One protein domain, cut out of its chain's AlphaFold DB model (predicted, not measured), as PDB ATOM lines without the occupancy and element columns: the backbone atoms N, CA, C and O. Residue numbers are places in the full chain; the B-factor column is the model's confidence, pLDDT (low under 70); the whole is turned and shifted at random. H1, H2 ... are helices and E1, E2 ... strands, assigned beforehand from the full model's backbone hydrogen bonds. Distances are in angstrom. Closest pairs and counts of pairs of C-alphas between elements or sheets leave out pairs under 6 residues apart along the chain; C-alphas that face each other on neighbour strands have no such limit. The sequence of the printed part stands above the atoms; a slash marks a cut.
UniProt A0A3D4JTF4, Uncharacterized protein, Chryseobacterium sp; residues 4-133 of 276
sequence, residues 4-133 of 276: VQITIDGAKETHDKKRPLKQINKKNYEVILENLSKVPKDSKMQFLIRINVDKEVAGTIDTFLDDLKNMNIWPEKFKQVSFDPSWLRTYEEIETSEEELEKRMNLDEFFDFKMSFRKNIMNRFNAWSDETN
ATOM      1  N   VAL A   4     250.940 166.537 213.171       95.00
ATOM      2  CA  VAL A   4     250.473 167.435 212.115       95.00
ATOM      3  C   VAL A   4     251.634 167.682 211.164       95.00
ATOM      4  O   VAL A   4     252.687 168.162 211.578       95.00
ATOM      5  N   GLN A   5     251.448 167.355 209.890       96.44
ATOM      6  CA  GLN A   5     252.403 167.730 208.856       96.44
ATOM      7  C   GLN A   5     252.056 169.124 208.333       96.44
ATOM      8  O   GLN A   5     250.906 169.387 207.986       96.44
ATOM      9  N   ILE A   6     253.049 170.005 208.268       96.81
ATOM     10  CA  ILE A   6     252.917 171.369 207.752       96.81
ATOM     11  C   ILE A   6     253.975 171.540 206.678       96.81
ATOM     12  O   ILE A   6     255.134 171.207 206.903       96.81
ATOM     13  N   THR A   7     253.593 172.041 205.510       97.31
ATOM     14  CA  THR A   7     254.556 172.252 204.429       97.31
ATOM     15  C   THR A   7     255.028 173.695 204.402       97.31
ATOM     16  O   THR A   7     254.203 174.601 204.292       97.31
ATOM     17  N   ILE A   8     256.343 173.901 204.500       98.06
ATOM     18  CA  ILE A   8     256.983 175.216 204.414       98.06
ATOM     19  C   ILE A   8     258.201 175.117 203.492       98.06
ATOM     20  O   ILE A   8     259.205 174.518 203.858       98.06
ATOM     21  N   ASP A   9     258.107 175.699 202.295       97.31
ATOM     22  CA  ASP A   9     259.134 175.581 201.253       97.31
ATOM     23  C   ASP A   9     260.125 176.764 201.289       97.31
ATOM     24  O   ASP A   9     260.066 177.668 200.459       97.31
ATOM     25  N   GLY A  10     261.036 176.761 202.267       97.38
ATOM     26  CA  GLY A  10     262.095 177.774 202.403       97.38
ATOM     27  C   GLY A  10     261.647 179.060 203.105       97.38
ATOM     28  O   GLY A  10     260.652 179.066 203.832       97.38
ATOM     29  N   ALA A  11     262.416 180.138 202.926       98.12
ATOM     30  CA  ALA A  11     262.111 181.440 203.525       98.12
ATOM     31  C   ALA A  11     260.886 182.094 202.870       98.12
ATOM     32  O   ALA A  11     260.456 181.686 201.792       98.12
ATOM     33  N   LYS A  12     260.350 183.144 203.506       97.44
ATOM     34  CA  LYS A  12     259.085 183.796 203.129       97.44
ATOM     35  C   LYS A  12     258.890 183.999 201.623       97.44
ATOM     36  O   LYS A  12     257.894 183.532 201.080       97.44
ATOM     37  N   GLU A  13     259.815 184.692 200.958       96.19
ATOM     38  CA  GLU A  13     259.674 185.030 199.534       96.19
ATOM     39  C   GLU A  13     259.613 183.775 198.653       96.19
ATOM     40  O   GLU A  13     258.742 183.660 197.790       96.19
ATOM     41  N   THR A  14     260.489 182.801 198.913       96.56
ATOM     42  CA  THR A  14     260.501 181.518 198.202       96.56
ATOM     43  C   THR A  14     259.234 180.713 198.484       96.56
ATOM     44  O   THR A  14     258.618 180.205 197.547       96.56
ATOM     45  N   HIS A  15     258.795 180.647 199.743       97.12
ATOM     46  CA  HIS A  15     257.576 179.947 200.130       97.12
ATOM     47  C   HIS A  15     256.348 180.542 199.444       97.12
ATOM     48  O   HIS A  15     255.585 179.810 198.819       97.12
ATOM     49  N   ASP A  16     256.149 181.856 199.545       95.75
ATOM     50  CA  ASP A  16     254.966 182.531 199.009       95.75
ATOM     51  C   ASP A  16     254.921 182.431 197.473       95.75
ATOM     52  O   ASP A  16     253.845 182.257 196.897       95.75
ATOM     53  N   LYS A  17     256.086 182.443 196.807       93.31
ATOM     54  CA  LYS A  17     256.211 182.201 195.361       93.31
ATOM     55  C   LYS A  17     255.862 180.761 194.973       93.31
ATOM     56  O   LYS A  17     255.162 180.555 193.986       93.31
ATOM     57  N   LYS A  18     256.343 179.760 195.720       91.69
ATOM     58  CA  LYS A  18     256.087 178.330 195.443       91.69
ATOM     59  C   LYS A  18     254.686 177.890 195.889       91.69
ATOM     60  O   LYS A  18     254.154 176.911 195.370       91.69
ATOM     61  N   ARG A  19     254.075 178.601 196.840       92.75
ATOM     62  CA  ARG A  19     252.741 178.336 197.403       92.75
ATOM     63  C   ARG A  19     251.848 179.578 197.314       92.75
ATOM     64  O   ARG A  19     251.447 180.119 198.350       92.75
ATOM     65  N   PRO A  20     251.503 180.033 196.098       92.81
ATOM     66  CA  PRO A  20     250.659 181.203 195.933       92.81
ATOM     67  C   PRO A  20     249.241 180.922 196.440       92.81
ATOM     68  O   PRO A  20     248.643 179.878 196.166       92.81
ATOM     69  N   LEU A  21     248.670 181.884 197.164       93.06
ATOM     70  CA  LEU A  21     247.256 181.856 197.526       93.06
ATOM     71  C   LEU A  21     246.413 182.394 196.367       93.06
ATOM     72  O   LEU A  21     246.794 183.349 195.698       93.06
ATOM     73  N   LYS A  22     245.203 181.848 196.182       92.50
ATOM     74  CA  LYS A  22     244.213 182.414 195.240       92.50
ATOM     75  C   LYS A  22     243.827 183.856 195.594       92.50
ATOM     76  O   LYS A  22     243.395 184.616 194.734       92.50
ATOM     77  N   GLN A  23     243.922 184.212 196.874       90.94
ATOM     78  CA  GLN A  23     243.620 185.549 197.367       90.94
ATOM     79  C   GLN A  23     244.838 186.463 197.204       90.94
ATOM     80  O   GLN A  23     245.919 186.162 197.705       90.94
ATOM     81  N   ILE A  24     244.635 187.613 196.568       83.50
ATOM     82  CA  ILE A  24     245.677 188.620 196.347       83.50
ATOM     83  C   ILE A  24     246.071 189.266 197.689       83.50
ATOM     84  O   ILE A  24     245.206 189.578 198.510       83.50
ATOM     85  N   ASN A  25     247.374 189.484 197.904       79.75
ATOM     86  CA  ASN A  25     247.957 190.146 199.084       79.75
ATOM     87  C   ASN A  25     247.645 189.481 200.437       79.75
ATOM     88  O   ASN A  25     247.674 190.141 201.480       79.75
ATOM     89  N   LYS A  26     247.321 188.184 200.455       86.44
ATOM     90  CA  LYS A  26     247.153 187.451 201.711       86.44
ATOM     91  C   LYS A  26     248.475 186.877 202.189       86.44
ATOM     92  O   LYS A  26     249.243 186.323 201.413       86.44
ATOM     93  N   LYS A  27     248.686 186.991 203.499       89.69
ATOM     94  CA  LYS A  27     249.799 186.363 204.202       89.69
ATOM     95  C   LYS A  27     249.630 184.842 204.159       89.69
ATOM     96  O   LYS A  27     248.588 184.347 204.592       89.69
ATOM     97  N   ASN A  28     250.635 184.123 203.664       93.62
ATOM     98  CA  ASN A  28     250.693 182.662 203.717       93.62
ATOM     99  C   ASN A  28     251.725 182.221 204.762       93.62
ATOM    100  O   ASN A  28     251.350 181.870 205.883       93.62
ATOM    101  N   TYR A  29     253.012 182.356 204.437       97.44
ATOM    102  CA  TYR A  29     254.128 181.958 205.297       97.44
ATOM    103  C   TYR A  29     254.006 182.474 206.741       97.44
ATOM    104  O   TYR A  29     254.107 181.716 207.706       97.44
ATOM    105  N   GLU A  30     253.715 183.764 206.901       96.75
ATOM    106  CA  GLU A  30     253.664 184.414 208.215       96.75
ATOM    107  C   GLU A  30     252.527 183.871 209.079       96.75
ATOM    108  O   GLU A  30     252.711 183.664 210.273       96.75
ATOM    109  N   VAL A  31     251.368 183.576 208.483       97.00
ATOM    110  CA  VAL A  31     250.226 183.004 209.214       97.00
ATOM    111  C   VAL A  31     250.587 181.624 209.753       97.00
ATOM    112  O   VAL A  31     250.243 181.296 210.890       97.00
ATOM    113  N   ILE A  32     251.307 180.820 208.964       97.69
ATOM    114  CA  ILE A  32     251.775 179.499 209.391       97.69
ATOM    115  C   ILE A  32     252.702 179.639 210.605       97.69
ATOM    116  O   ILE A  32     252.476 178.980 211.625       97.69
ATOM    117  N   LEU A  33     253.708 180.518 210.532       98.19
ATOM    118  CA  LEU A  33     254.654 180.703 211.633       98.19
ATOM    119  C   LEU A  33     254.003 181.330 212.872       98.19
ATOM    120  O   LEU A  33     254.262 180.889 213.990       98.19
ATOM    121  N   GLU A  34     253.106 182.303 212.705       98.12
ATOM    122  CA  GLU A  34     252.335 182.888 213.806       98.12
ATOM    123  C   GLU A  34     251.467 181.841 214.513       98.12
ATOM    124  O   GLU A  34     251.308 181.877 215.732       98.12
ATOM    125  N   ASN A  35     250.890 180.895 213.773       96.94
ATOM    126  CA  ASN A  35     250.114 179.813 214.372       96.94
ATOM    127  C   ASN A  35     251.019 178.847 215.142       96.94
ATOM    128  O   ASN A  35     250.704 178.493 216.277       96.94
ATOM    129  N   LEU A  36     252.167 178.474 214.572       96.94
ATOM    130  CA  LEU A  36     253.161 177.627 215.235       96.94
ATOM    131  C   LEU A  36     253.745 178.276 216.499       96.94
ATOM    132  O   LEU A  36     253.966 177.590 217.504       96.94
ATOM    133  N   SER A  37     253.973 179.591 216.491       97.31
ATOM    134  CA  SER A  37     254.506 180.317 217.648       97.31
ATOM    135  C   SER A  37     253.513 180.338 218.814       97.31
ATOM    136  O   SER A  37     253.928 180.163 219.962       97.31
ATOM    137  N   LYS A  38     252.206 180.411 218.528       96.56
ATOM    138  CA  LYS A  38     251.119 180.394 219.526       96.56
ATOM    139  C   LYS A  38     250.903 179.036 220.200       96.56
ATOM    140  O   LYS A  38     250.282 178.994 221.259       96.56
ATOM    141  N   VAL A  39     251.398 177.928 219.635       94.81
ATOM    142  CA  VAL A  39     251.222 176.598 220.248       94.81
ATOM    143  C   VAL A  39     252.034 176.489 221.550       94.81
ATOM    144  O   VAL A  39     253.253 176.667 221.505       94.81
ATOM    145  N   PRO A  40     251.426 176.162 222.704       93.81
ATOM    146  CA  PRO A  40     252.153 176.037 223.969       93.81
ATOM    147  C   PRO A  40     253.203 174.910 223.977       93.81
ATOM    148  O   PRO A  40     253.004 173.854 223.369       93.81
ATOM    149  N   LYS A  41     254.311 175.104 224.712       91.00
ATOM    150  CA  LYS A  41     255.422 174.128 224.827       91.00
ATOM    151  C   LYS A  41     255.014 172.816 225.519       91.00
ATOM    152  O   LYS A  41     255.658 171.792 225.314       91.00
ATOM    153  N   ASP A  42     253.960 172.843 226.328       90.88
ATOM    154  CA  ASP A  42     253.364 171.699 227.029       90.88
ATOM    155  C   ASP A  42     252.268 170.987 226.213       90.88
ATOM    156  O   ASP A  42     251.754 169.945 226.629       90.88
ATOM    157  N   SER A  43     251.941 171.495 225.018       91.44
ATOM    158  CA  SER A  43     251.040 170.813 224.089       91.44
ATOM    159  C   SER A  43     251.588 169.443 223.678       91.44
ATOM    160  O   SER A  43     252.779 169.267 223.414       91.44
ATOM    161  N   LYS A  44     250.689 168.462 223.549       91.38
ATOM    162  CA  LYS A  44     251.011 167.114 223.047       91.38
ATOM    163  C   LYS A  44     251.101 167.040 221.517       91.38
ATOM    164  O   LYS A  44     251.354 165.961 220.983       91.38
ATOM    165  N   MET A  45     250.855 168.149 220.816       92.69
ATOM    166  CA  MET A  45     250.948 168.208 219.359       92.69
ATOM    167  C   MET A  45     252.401 168.105 218.901       92.69
ATOM    168  O   MET A  45     253.299 168.709 219.486       92.69
ATOM    169  N   GLN A  46     252.608 167.334 217.841       95.31
ATOM    170  CA  GLN A  46     253.891 167.180 217.168       95.31
ATOM    171  C   GLN A  46     253.749 167.720 215.749       95.31
ATOM    172  O   GLN A  46     252.764 167.417 215.078       95.31
ATOM    173  N   PHE A  47     254.713 168.506 215.300       96.88
ATOM    174  CA  PHE A  47     254.738 169.169 214.007       96.88
ATOM    175  C   PHE A  47     255.892 168.624 213.181       96.88
ATOM    176  O   PHE A  47     257.056 168.766 213.553       96.88
ATOM    177  N   LEU A  48     255.555 168.026 212.044       97.88
ATOM    178  CA  LEU A  48     256.518 167.673 211.013       97.88
ATOM    179  C   LEU A  48     256.505 168.775 209.958       97.88
ATOM    180  O   LEU A  48     255.549 168.882 209.187       97.88
ATOM    181  N   ILE A  49     257.547 169.599 209.926       98.25
ATOM    182  CA  ILE A  49     257.725 170.596 208.873       98.25
ATOM    183  C   ILE A  49     258.315 169.895 207.652       98.25
ATOM    184  O   ILE A  49     259.504 169.577 207.615       98.25
ATOM    185  N   ARG A  50     257.476 169.655 206.648       98.00
ATOM    186  CA  ARG A  50     257.895 169.139 205.347       98.00
ATOM    187  C   ARG A  50     258.384 170.291 204.474       98.00
ATOM    188  O   ARG A  50     257.691 171.296 204.351       98.00
ATOM    189  N   ILE A  51     259.543 170.126 203.852       98.25
ATOM    190  CA  ILE A  51     260.162 171.136 202.987       98.25
ATOM    191  C   ILE A  51     260.369 170.477 201.627       98.25
ATOM    192  O   ILE A  51     261.127 169.515 201.545       98.25
ATOM    193  N   ASN A  52     259.702 170.937 200.570       96.69
ATOM    194  CA  ASN A  52     259.978 170.448 199.219       96.69
ATOM    195  C   ASN A  52     261.169 171.220 198.657       96.69
ATOM    196  O   ASN A  52     261.097 172.429 198.461       96.69
ATOM    197  N   VAL A  53     262.277 170.521 198.443       97.38
ATOM    198  CA  VAL A  53     263.582 171.125 198.193       97.38
ATOM    199  C   VAL A  53     263.933 171.056 196.717       97.38
ATOM    200  O   VAL A  53     264.016 169.976 196.125       97.38
ATOM    201  N   ASP A  54     264.207 172.231 196.171       96.25
ATOM    202  CA  ASP A  54     264.986 172.470 194.966       96.25
ATOM    203  C   ASP A  54     266.170 173.403 195.307       96.25
ATOM    204  O   ASP A  54     266.413 173.697 196.482       96.25
ATOM    205  N   LYS A  55     266.937 173.858 194.313       96.81
ATOM    206  CA  LYS A  55     268.107 174.727 194.531       96.81
ATOM    207  C   LYS A  55     267.730 176.086 195.134       96.81
ATOM    208  O   LYS A  55     268.474 176.600 195.965       96.81
ATOM    209  N   GLU A  56     266.577 176.646 194.762       96.75
ATOM    210  CA  GLU A  56     266.088 177.935 195.275       96.75
ATOM    211  C   GLU A  56     265.687 177.814 196.753       96.75
ATOM    212  O   GLU A  56     266.130 178.598 197.592       96.75
ATOM    213  N   VAL A  57     264.918 176.777 197.097       97.88
ATOM    214  CA  VAL A  57     264.535 176.481 198.485       97.88
ATOM    215  C   VAL A  57     265.764 176.176 199.339       97.88
ATOM    216  O   VAL A  57     265.891 176.711 200.438       97.88
ATOM    217  N   ALA A  58     266.700 175.369 198.833       98.19
ATOM    218  CA  ALA A  58     267.935 175.048 199.543       98.19
ATOM    219  C   ALA A  58     268.761 176.297 199.885       98.19
ATOM    220  O   ALA A  58     269.287 176.391 200.994       98.19
ATOM    221  N   GLY A  59     268.820 177.266 198.966       98.12
ATOM    222  CA  GLY A  59     269.528 178.532 199.158       98.12
ATOM    223  C   GLY A  59     268.935 179.442 200.238       98.12
ATOM    224  O   GLY A  59     269.612 180.367 200.678       98.12
ATOM    225  N   THR A  60     267.705 179.189 200.699       98.44
ATOM    226  CA  THR A  60     267.017 180.033 201.694       98.44
ATOM    227  C   THR A  60     266.780 179.348 203.040       98.44
ATOM    228  O   THR A  60     266.146 179.924 203.926       98.44
ATOM    229  N   ILE A  61     267.312 178.136 203.238       98.50
ATOM    230  CA  ILE A  61     267.122 177.368 204.477       98.50
ATOM    231  C   ILE A  61     267.655 178.099 205.708       98.50
ATOM    232  O   ILE A  61     267.023 178.040 206.758       98.50
ATOM    233  N   ASP A  62     268.799 178.774 205.609       98.62
ATOM    234  CA  ASP A  62     269.372 179.477 206.757       98.62
ATOM    235  C   ASP A  62     268.450 180.595 207.250       98.62
ATOM    236  O   ASP A  62     268.109 180.617 208.432       98.62
ATOM    237  N   THR A  63     267.951 181.423 206.331       98.75
ATOM    238  CA  THR A  63     266.954 182.460 206.621       98.75
ATOM    239  C   THR A  63     265.671 181.860 207.197       98.75
ATOM    240  O   THR A  63     265.142 182.359 208.185       98.75
ATOM    241  N   PHE A  64     265.194 180.747 206.634       98.69
ATOM    242  CA  PHE A  64     264.027 180.036 207.160       98.69
ATOM    243  C   PHE A  64     264.228 179.573 208.615       98.69
ATOM    244  O   PHE A  64     263.348 179.747 209.459       98.69
ATOM    245  N   LEU A  65     265.389 179.002 208.943       98.75
ATOM    246  CA  LEU A  65     265.697 178.570 210.308       98.75
ATOM    247  C   LEU A  65     265.867 179.755 211.269       98.75
ATOM    248  O   LEU A  65     265.506 179.632 212.442       98.75
ATOM    249  N   ASP A  66     266.373 180.892 210.787       98.69
ATOM    250  CA  ASP A  66     266.446 182.135 211.558       98.69
ATOM    251  C   ASP A  66     265.048 182.679 211.880       98.69
ATOM    252  O   ASP A  66     264.787 183.039 213.028       98.69
ATOM    253  N   ASP A  67     264.109 182.645 210.929       98.62
ATOM    254  CA  ASP A  67     262.708 183.015 211.171       98.62
ATOM    255  C   ASP A  67     262.068 182.132 212.255       98.62
ATOM    256  O   ASP A  67     261.430 182.638 213.185       98.62
ATOM    257  N   LEU A  68     262.278 180.808 212.194       98.69
ATOM    258  CA  LEU A  68     261.785 179.886 213.223       98.69
ATOM    259  C   LEU A  68     262.373 180.181 214.607       98.69
ATOM    260  O   LEU A  68     261.651 180.059 215.605       98.69
ATOM    261  N   LYS A  69     263.657 180.560 214.675       98.38
ATOM    262  CA  LYS A  69     264.327 180.956 215.922       98.38
ATOM    263  C   LYS A  69     263.721 182.249 216.457       98.38
ATOM    264  O   LYS A  69     263.296 182.279 217.607       98.38
ATOM    265  N   ASN A  70     263.610 183.276 215.615       98.12
ATOM    266  CA  ASN A  70     263.081 184.595 215.974       98.12
ATOM    267  C   ASN A  70     261.618 184.546 216.436       98.12
ATOM    268  O   ASN A  70     261.192 185.361 217.253       98.12
ATOM    269  N   MET A  71     260.846 183.576 215.942       97.94
ATOM    270  CA  MET A  71     259.452 183.358 216.337       97.94
ATOM    271  C   MET A  71     259.277 182.332 217.462       97.94
ATOM    272  O   MET A  71     258.146 181.929 217.746       97.94
ATOM    273  N   ASN A  72     260.360 181.915 218.128       97.06
ATOM    274  CA  ASN A  72     260.331 180.984 219.258       97.06
ATOM    275  C   ASN A  72     259.721 179.610 218.908       97.06
ATOM    276  O   ASN A  72     259.120 178.943 219.752       97.06
ATOM    277  N   ILE A  73     259.841 179.179 217.648       98.06
ATOM    278  CA  ILE A  73     259.299 177.908 217.145       98.06
ATOM    279  C   ILE A  73     260.357 176.813 217.270       98.06
ATOM    280  O   ILE A  73     260.147 175.810 217.947       98.06
ATOM    281  N   TRP A  74     261.520 177.004 216.656       98.25
ATOM    282  CA  TRP A  74     262.630 176.056 216.708       98.25
ATOM    283  C   TRP A  74     263.946 176.836 216.783       98.25
ATOM    284  O   TRP A  74     264.080 177.800 216.041       98.25
ATOM    285  N   PRO A  75     264.916 176.466 217.644       97.44
ATOM    286  CA  PRO A  75     265.000 175.230 218.438       97.44
ATOM    287  C   PRO A  75     264.163 175.168 219.720       97.44
ATOM    288  O   PRO A  75     264.107 174.127 220.366       97.44
ATOM    289  N   GLU A  76     263.483 176.241 220.109       95.69
ATOM    290  CA  GLU A  76     262.828 176.310 221.420       95.69
ATOM    291  C   GLU A  76     261.786 175.226 221.700       95.69
ATOM    292  O   GLU A  76     261.614 174.809 222.849       95.69
ATOM    293  N   LYS A  77     261.093 174.769 220.655       95.94
ATOM    294  CA  LYS A  77     260.126 173.673 220.713       95.94
ATOM    295  C   LYS A  77     260.672 172.418 220.029       95.94
ATOM    296  O   LYS A  77     259.917 171.671 219.418       95.94
ATOM    297  N   PHE A  78     261.975 172.132 220.141       95.12
ATOM    298  CA  PHE A  78     262.626 170.979 219.489       95.12
ATOM    299  C   PHE A  78     262.000 169.610 219.808       95.12
ATOM    300  O   PHE A  78     262.186 168.661 219.055       95.12
ATOM    301  N   LYS A  79     261.276 169.482 220.928       94.00
ATOM    302  CA  LYS A  79     260.531 168.260 221.283       94.00
ATOM    303  C   LYS A  79     259.190 168.124 220.555       94.00
ATOM    304  O   LYS A  79     258.571 167.072 220.660       94.00
ATOM    305  N   GLN A  80     258.717 169.196 219.926       95.56
ATOM    306  CA  GLN A  80     257.457 169.275 219.191       95.56
ATOM    307  C   GLN A  80     257.685 169.451 217.690       95.56
ATOM    308  O   GLN A  80     256.801 169.106 216.925       95.56
ATOM    309  N   VAL A  81     258.821 170.008 217.260       96.81
ATOM    310  CA  VAL A  81     259.087 170.343 215.855       96.81
ATOM    311  C   VAL A  81     260.202 169.467 215.297       96.81
ATOM    312  O   VAL A  81     261.316 169.453 215.823       96.81
ATOM    313  N   SER A  82     259.908 168.777 214.199       96.56
ATOM    314  CA  SER A  82     260.866 168.032 213.383       96.56
ATOM    315  C   SER A  82     260.774 168.458 211.917       96.56
ATOM    316  O   SER A  82     259.813 169.108 211.508       96.56
ATOM    317  N   PHE A  83     261.787 168.110 211.126       97.81
ATOM    318  CA  PHE A  83     261.901 168.508 209.724       97.81
ATOM    319  C   PHE A  83     261.956 167.286 208.806       97.81
ATOM    320  O   PHE A  83     262.639 166.310 209.117       97.81
ATOM    321  N   ASP A  84     261.282 167.380 207.662       96.94
ATOM    322  CA  ASP A  84     261.263 166.389 206.583       96.94
ATOM    323  C   ASP A  84     261.605 167.065 205.244       96.94
ATOM    324  O   ASP A  84     260.700 167.470 204.501       96.94
ATOM    325  N   PRO A  85     262.902 167.264 204.930       97.06
ATOM    326  CA  PRO A  85     263.301 167.704 203.602       97.06
ATOM    327  C   PRO A  85     262.973 166.608 202.589       97.06
ATOM    328  O   PRO A  85     263.389 165.458 202.726       97.06
ATOM    329  N   SER A  86     262.239 166.979 201.553       94.12
ATOM    330  CA  SER A  86     261.743 166.094 200.513       94.12
ATOM    331  C   SER A  86     262.158 166.609 199.154       94.12
ATOM    332  O   SER A  86     262.032 167.794 198.872       94.12
ATOM    333  N   TRP A  87     262.643 165.718 198.301       92.25
ATOM    334  CA  TRP A  87     263.078 166.093 196.965       92.25
ATOM    335  C   TRP A  87     261.889 166.591 196.135       92.25
ATOM    336  O   TRP A  87     260.906 165.858 195.975       92.25
ATOM    337  N   LEU A  88     261.971 167.823 195.621       89.62
ATOM    338  CA  LEU A  88     260.988 168.336 194.673       89.62
ATOM    339  C   LEU A  88     261.228 167.679 193.313       89.62
ATOM    340  O   LEU A  88     262.174 168.013 192.600       89.62
ATOM    341  N   ARG A  89     260.366 166.721 192.981       79.88
ATOM    342  CA  ARG A  89     260.433 165.968 191.729       79.88
ATOM    343  C   ARG A  89     259.903 166.801 190.566       79.88
ATOM    344  O   ARG A  89     259.009 167.630 190.737       79.88
ATOM    345  N   THR A  90     260.443 166.533 189.386       78.19
ATOM    346  CA  THR A  90     259.852 166.947 188.114       78.19
ATOM    347  C   THR A  90     258.996 165.802 187.599       78.19
ATOM    348  O   THR A  90     259.442 164.657 187.621       78.19
ATOM    349  N   TYR A  91     257.791 166.122 187.148       73.62
ATOM    350  CA  TYR A  91     256.889 165.177 186.505       73.62
ATOM    351  C   TYR A  91     256.928 165.425 185.000       73.62
ATOM    352  O   TYR A  91     256.828 166.575 184.573       73.62
ATOM    353  N   GLU A  92     257.113 164.367 184.211       69.69
ATOM    354  CA  GLU A  92     257.228 164.462 182.748       69.69
ATOM    355  C   GLU A  92     255.926 164.960 182.104       69.69
ATOM    356  O   GLU A  92     255.947 165.576 181.044       69.69
ATOM    357  N   GLU A  93     254.792 164.737 182.768       71.62
ATOM    358  CA  GLU A  93     253.458 165.128 182.311       71.62
ATOM    359  C   GLU A  93     253.166 166.624 182.480       71.62
ATOM    360  O   GLU A  93     252.123 167.101 182.031       71.62
ATOM    361  N   ILE A  94     254.052 167.368 183.147       75.56
ATOM    362  CA  ILE A  94     253.887 168.798 183.396       75.56
ATOM    363  C   ILE A  94     254.856 169.572 182.509       75.56
ATOM    364  O   ILE A  94     256.073 169.510 182.705       75.56
ATOM    365  N   GLU A  95     254.313 170.373 181.587       80.75
ATOM    366  CA  GLU A  95     255.101 171.355 180.842       80.75
ATOM    367  C   GLU A  95     255.807 172.294 181.828       80.75
ATOM    368  O   GLU A  95     255.191 173.113 182.513       80.75
ATOM    369  N   THR A  96     257.124 172.133 181.925       82.75
ATOM    370  CA  THR A  96     257.983 172.885 182.835       82.75
ATOM    371  C   THR A  96     259.009 173.635 181.995       82.75
ATOM    372  O   THR A  96     259.646 173.042 181.127       82.75
ATOM    373  N   SER A  97     259.168 174.938 182.233       87.12
ATOM    374  CA  SER A  97     260.162 175.742 181.517       87.12
ATOM    375  C   SER A  97     261.587 175.283 181.836       87.12
ATOM    376  O   SER A  97     261.858 174.794 182.935       87.12
ATOM    377  N   GLU A  98     262.519 175.499 180.905       87.94
ATOM    378  CA  GLU A  98     263.948 175.220 181.119       87.94
ATOM    379  C   GLU A  98     264.476 175.927 182.377       87.94
ATOM    380  O   GLU A  98     265.142 175.309 183.203       87.94
ATOM    381  N   GLU A  99     264.064 177.180 182.596       87.94
ATOM    382  CA  GLU A  99     264.404 177.954 183.795       87.94
ATOM    383  C   GLU A  99     263.946 177.266 185.097       87.94
ATOM    384  O   GLU A  99     264.654 177.286 186.106       87.94
ATOM    385  N   GLU A 100     262.761 176.645 185.117       87.12
ATOM    386  CA  GLU A 100     262.295 175.901 186.293       87.12
ATOM    387  C   GLU A 100     263.023 174.565 186.467       87.12
ATOM    388  O   GLU A 100     263.261 174.155 187.604       87.12
ATOM    389  N   LEU A 101     263.412 173.903 185.373       87.56
ATOM    390  CA  LEU A 101     264.199 172.669 185.415       87.56
ATOM    391  C   LEU A 101     265.610 172.910 185.957       87.56
ATOM    392  O   LEU A 101     266.093 172.116 186.763       87.56
ATOM    393  N   GLU A 102     266.248 174.024 185.598       91.00
ATOM    394  CA  GLU A 102     267.579 174.393 186.100       91.00
ATOM    395  C   GLU A 102     267.613 174.556 187.624       91.00
ATOM    396  O   GLU A 102     268.621 174.238 188.270       91.00
ATOM    397  N   LYS A 103     266.491 174.994 188.212       92.81
ATOM    398  CA  LYS A 103     266.314 175.138 189.662       92.81
ATOM    399  C   LYS A 103     266.163 173.794 190.367       92.81
ATOM    400  O   LYS A 103     266.361 173.738 191.578       92.81
ATOM    401  N   ARG A 104     265.809 172.709 189.670       92.62
ATOM    402  CA  ARG A 104     265.631 171.388 190.289       92.62
ATOM    403  C   ARG A 104     266.973 170.786 190.681       92.62
ATOM    404  O   ARG A 104     268.003 171.035 190.059       92.62
ATOM    405  N   MET A 105     266.937 169.992 191.744       94.50
ATOM    406  CA  MET A 105     268.065 169.155 192.135       94.50
ATOM    407  C   MET A 105     267.976 167.817 191.412       94.50
ATOM    408  O   MET A 105     266.887 167.259 191.287       94.50
ATOM    409  N   ASN A 106     269.109 167.264 191.003       91.88
ATOM    410  CA  ASN A 106     269.208 165.837 190.743       91.88
ATOM    411  C   ASN A 106     269.297 165.050 192.069       91.88
ATOM    412  O   ASN A 106     269.383 165.622 193.161       91.88
ATOM    413  N   LEU A 107     269.261 163.720 191.977       90.00
ATOM    414  CA  LEU A 107     269.244 162.848 193.152       90.00
ATOM    415  C   LEU A 107     270.489 163.020 194.043       90.00
ATOM    416  O   LEU A 107     270.373 163.029 195.269       90.00
ATOM    417  N   ASP A 108     271.663 163.189 193.437       91.94
ATOM    418  CA  ASP A 108     272.923 163.329 194.163       91.94
ATOM    419  C   ASP A 108     273.055 164.699 194.832       91.94
ATOM    420  O   ASP A 108     273.497 164.754 195.981       91.94
ATOM    421  N   GLU A 109     272.611 165.771 194.169       94.88
ATOM    422  CA  GLU A 109     272.507 167.115 194.754       94.88
ATOM    423  C   GLU A 109     271.572 167.111 195.971       94.88
ATOM    424  O   GLU A 109     271.904 167.670 197.018       94.88
ATOM    425  N   PHE A 110     270.423 166.432 195.873       95.06
ATOM    426  CA  PHE A 110     269.499 166.304 196.998       95.06
ATOM    427  C   PHE A 110     270.093 165.480 198.151       95.06
ATOM    428  O   PHE A 110     269.904 165.827 199.321       95.06
ATOM    429  N   PHE A 111     270.840 164.412 197.851       93.69
ATOM    430  CA  PHE A 111     271.555 163.633 198.865       93.69
ATOM    431  C   PHE A 111     272.554 164.509 199.642       93.69
ATOM    432  O   PHE A 111     272.557 164.501 200.877       93.69
ATOM    433  N   ASP A 112     273.347 165.316 198.932       94.75
ATOM    434  CA  ASP A 112     274.349 166.206 199.532       94.75
ATOM    435  C   ASP A 112     273.695 167.341 200.333       94.75
ATOM    436  O   ASP A 112     274.127 167.663 201.451       94.75
ATOM    437  N   PHE A 113     272.588 167.894 199.825       97.12
ATOM    438  CA  PHE A 113     271.751 168.828 200.571       97.12
ATOM    439  C   PHE A 113     271.254 168.203 201.878       97.12
ATOM    440  O   PHE A 113     271.393 168.817 202.936       97.12
ATOM    441  N   LYS A 114     270.718 166.974 201.851       95.62
ATOM    442  CA  LYS A 114     270.195 166.299 203.051       95.62
ATOM    443  C   LYS A 114     271.283 166.148 204.117       95.62
ATOM    444  O   LYS A 114     271.010 166.366 205.300       95.62
ATOM    445  N   MET A 115     272.512 165.804 203.729       93.88
ATOM    446  CA  MET A 115     273.634 165.704 204.672       93.88
ATOM    447  C   MET A 115     273.999 167.064 205.270       93.88
ATOM    448  O   MET A 115     274.109 167.198 206.494       93.88
ATOM    449  N   SER A 116     274.093 168.088 204.423       96.06
ATOM    450  CA  SER A 116     274.401 169.461 204.835       96.06
ATOM    451  C   SER A 116     273.323 170.039 205.759       96.06
ATOM    452  O   SER A 116     273.639 170.603 206.807       96.06
ATOM    453  N   PHE A 117     272.047 169.812 205.439       97.88
ATOM    454  CA  PHE A 117     270.891 170.218 206.236       97.88
ATOM    455  C   PHE A 117     270.942 169.626 207.648       97.88
ATOM    456  O   PHE A 117     270.800 170.343 208.637       97.88
ATOM    457  N   ARG A 118     271.215 168.321 207.771       96.12
ATOM    458  CA  ARG A 118     271.310 167.641 209.076       96.12
ATOM    459  C   ARG A 118     272.433 168.214 209.938       96.12
ATOM    460  O   ARG A 118     272.234 168.430 211.135       96.12
ATOM    461  N   LYS A 119     273.594 168.488 209.334       96.00
ATOM    462  CA  LYS A 119     274.726 169.134 210.013       96.00
ATOM    463  C   LYS A 119     274.368 170.552 210.466       96.00
ATOM    464  O   LYS A 119     274.651 170.906 211.608       96.00
ATOM    465  N   ASN A 120     273.691 171.326 209.616       97.81
ATOM    466  CA  ASN A 120     273.233 172.680 209.931       97.81
ATOM    467  C   ASN A 120     272.257 172.693 211.124       97.81
ATOM    468  O   ASN A 120     272.498 173.379 212.117       97.81
ATOM    469  N   ILE A 121     271.225 171.842 211.094       97.88
ATOM    470  CA  ILE A 121     270.265 171.670 212.197       97.88
ATOM    471  C   ILE A 121     270.972 171.318 213.512       97.88
ATOM    472  O   ILE A 121     270.689 171.920 214.548       97.88
ATOM    473  N   MET A 122     271.916 170.372 213.492       97.19
ATOM    474  CA  MET A 122     272.684 170.014 214.689       97.19
ATOM    475  C   MET A 122     273.494 171.204 215.222       97.19
ATOM    476  O   MET A 122     273.439 171.489 216.419       97.19
ATOM    477  N   ASN A 123     274.234 171.896 214.353       97.31
ATOM    478  CA  ASN A 123     275.081 173.023 214.742       97.31
ATOM    479  C   ASN A 123     274.256 174.161 215.351       97.31
ATOM    480  O   ASN A 123     274.578 174.635 216.439       97.31
ATOM    481  N   ARG A 124     273.151 174.544 214.698       97.94
ATOM    482  CA  ARG A 124     272.238 175.588 215.182       97.94
ATOM    483  C   ARG A 124     271.599 175.216 216.517       97.94
ATOM    484  O   ARG A 124     271.548 176.052 217.416       97.94
ATOM    485  N   PHE A 125     271.174 173.961 216.682       98.06
ATOM    486  CA  PHE A 125     270.655 173.472 217.960       98.06
ATOM    487  C   PHE A 125     271.709 173.564 219.073       98.06
ATOM    488  O   PHE A 125     271.419 174.044 220.167       98.06
ATOM    489  N   ASN A 126     272.939 173.125 218.795       97.38
ATOM    490  CA  ASN A 126     274.021 173.114 219.776       97.38
ATOM    491  C   ASN A 126     274.455 174.523 220.191       97.38
ATOM    492  O   ASN A 126     274.713 174.720 221.379       97.38
ATOM    493  N   ALA A 127     274.500 175.468 219.245       97.19
ATOM    494  CA  ALA A 127     274.773 176.879 219.508       97.19
ATOM    495  C   ALA A 127     273.660 177.510 220.357       97.19
ATOM    496  O   ALA A 127     273.937 178.070 221.414       97.19
ATOM    497  N   TRP A 128     272.393 177.318 219.975       97.75
ATOM    498  CA  TRP A 128     271.250 177.782 220.769       97.75
ATOM    499  C   TRP A 128     271.244 177.198 222.189       97.75
ATOM    500  O   TRP A 128     270.946 177.902 223.154       97.75
ATOM    501  N   SER A 129     271.597 175.918 222.353       97.19
ATOM    502  CA  SER A 129     271.673 175.312 223.683       97.19
ATOM    503  C   SER A 129     272.793 175.900 224.550       97.19
ATOM    504  O   SER A 129     272.674 175.827 225.778       97.19
ATOM    505  N   ASP A 130     273.869 176.423 223.956       96.25
ATOM    506  CA  ASP A 130     274.922 177.133 224.689       96.25
ATOM    507  C   ASP A 130     274.464 178.545 225.050       96.25
ATOM    508  O   ASP A 130     274.541 178.924 226.216       96.25
ATOM    509  N   GLU A 131     273.899 179.279 224.083       96.56
ATOM    510  CA  GLU A 131     273.330 180.623 224.273       96.56
ATOM    511  C   GLU A 131     272.304 180.656 225.421       96.56
ATOM    512  O   GLU A 131     272.271 181.590 226.219       96.56
ATOM    513  N   THR A 132     271.483 179.608 225.533       95.69
ATOM    514  CA  THR A 132     270.425 179.485 226.552       95.69
ATOM    515  C   THR A 132     270.861 178.767 227.833       95.69
ATOM    516  O   THR A 132     270.041 178.568 228.728       95.69
ATOM    517  N   ASN A 133     272.134 178.366 227.951       95.06
ATOM    518  CA  ASN A 133     272.678 177.605 229.084       95.06
ATOM    519  C   ASN A 133     271.948 176.280 229.401       95.06
ATOM    520  O   ASN A 133     272.081 175.745 230.505       95.06
TER     521      ASN A 133
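Overview. This is residues 4 to 133 of the 276 residues of an uncharacterized protein of Chryseobacterium sp (UniProt A0A3D4JTF4). A small sheet of three parallel strands has helices H1, H2 and H4 gathered to one side of it, with the short H3 between E2 and H4, while the long helix H6 runs beside the sheet along E3. At one end, residues 91 to 99 stick out from the body. The printed part has 130 residues with six named helices and three named strands, in the order E1 H1 H2 E2 H3 H4 E3 H5 H6, and its class is mixed, helices and strands. The sheet's order is E1 E2 E3, and the whole is compact, with a radius of gyration of the C-alphas of 15.6 A and spans of 49 by 36 by 23 A.

Along the chain. E1 is residues 4 to 7, beginning at C-alpha 4 (250.473, 167.435, 212.115). H1 is residues 12 to 18, and H2, 14.6 A long, is residues 29 to 38. E2, residues 46 to 53, is 21.7 A long and begins at C-alpha 46 (253.891, 167.180, 217.168). H3 is residues 55 to 59, and H4, 14.2 A long, is residues 61 to 70. E3, residues 81 to 87, is 19.8 A long. H5 is residues 98 to 102. H6, residues 107 to 131, is 36.1 A long and ends at C-alpha 131 (273.330, 180.623, 224.273).

Arrangement. E1 and E2 are parallel at 24 degrees, with N 6 and O 48 at 2.9 A. E2 and E3 are parallel at 25 degrees, with N 51 and O 84 at 3.0 A; both N and O pairs are within hydrogen-bond range. E1, H1 H2, E2 and E2, H3 H4, E3 are strand-helix-strand units, two parallel neighbour strands with helices between, each with a right-handed crossover. H6 is on the sheet at a height of 9.5 A, over E3 and along it at 17 degrees on the local plane; the closest C-alphas of E3 and H6 are those of Trp 87 and Phe 110, 6.4 A apart. H2 only grazes the sheet, with residues 29 to 36. H1 and H2 touch, with the C-alphas of Lys 12 and Tyr 29 closest at 5.7 A, at a steep tilt of 56 degrees, opposite ways. H1 and H3 only just touch, with 3 pairs of C-alphas within 8 A; the closest are Thr 14 and Val 57, 6.5 A. H2 and H4 are close but not clearly touching, the C-alphas of Leu 33 and Leu 68 being closest at 7.4 A. H4 and H6 are near each other, and H5 and H6 are apart. In all six helices every O i to N i+4 pair is within hydrogen-bond range.

Size, cuts and confidence. The C-alphas of Glu 93 and Asn 133, the two farthest apart, are 52.1 A apart. Residues 91 to 99, of which 98 to 99 belong to H5, stand free. The printed part has no cut, and no link is long. Its mean pLDDT is 94.1, and residue 92 is under 70.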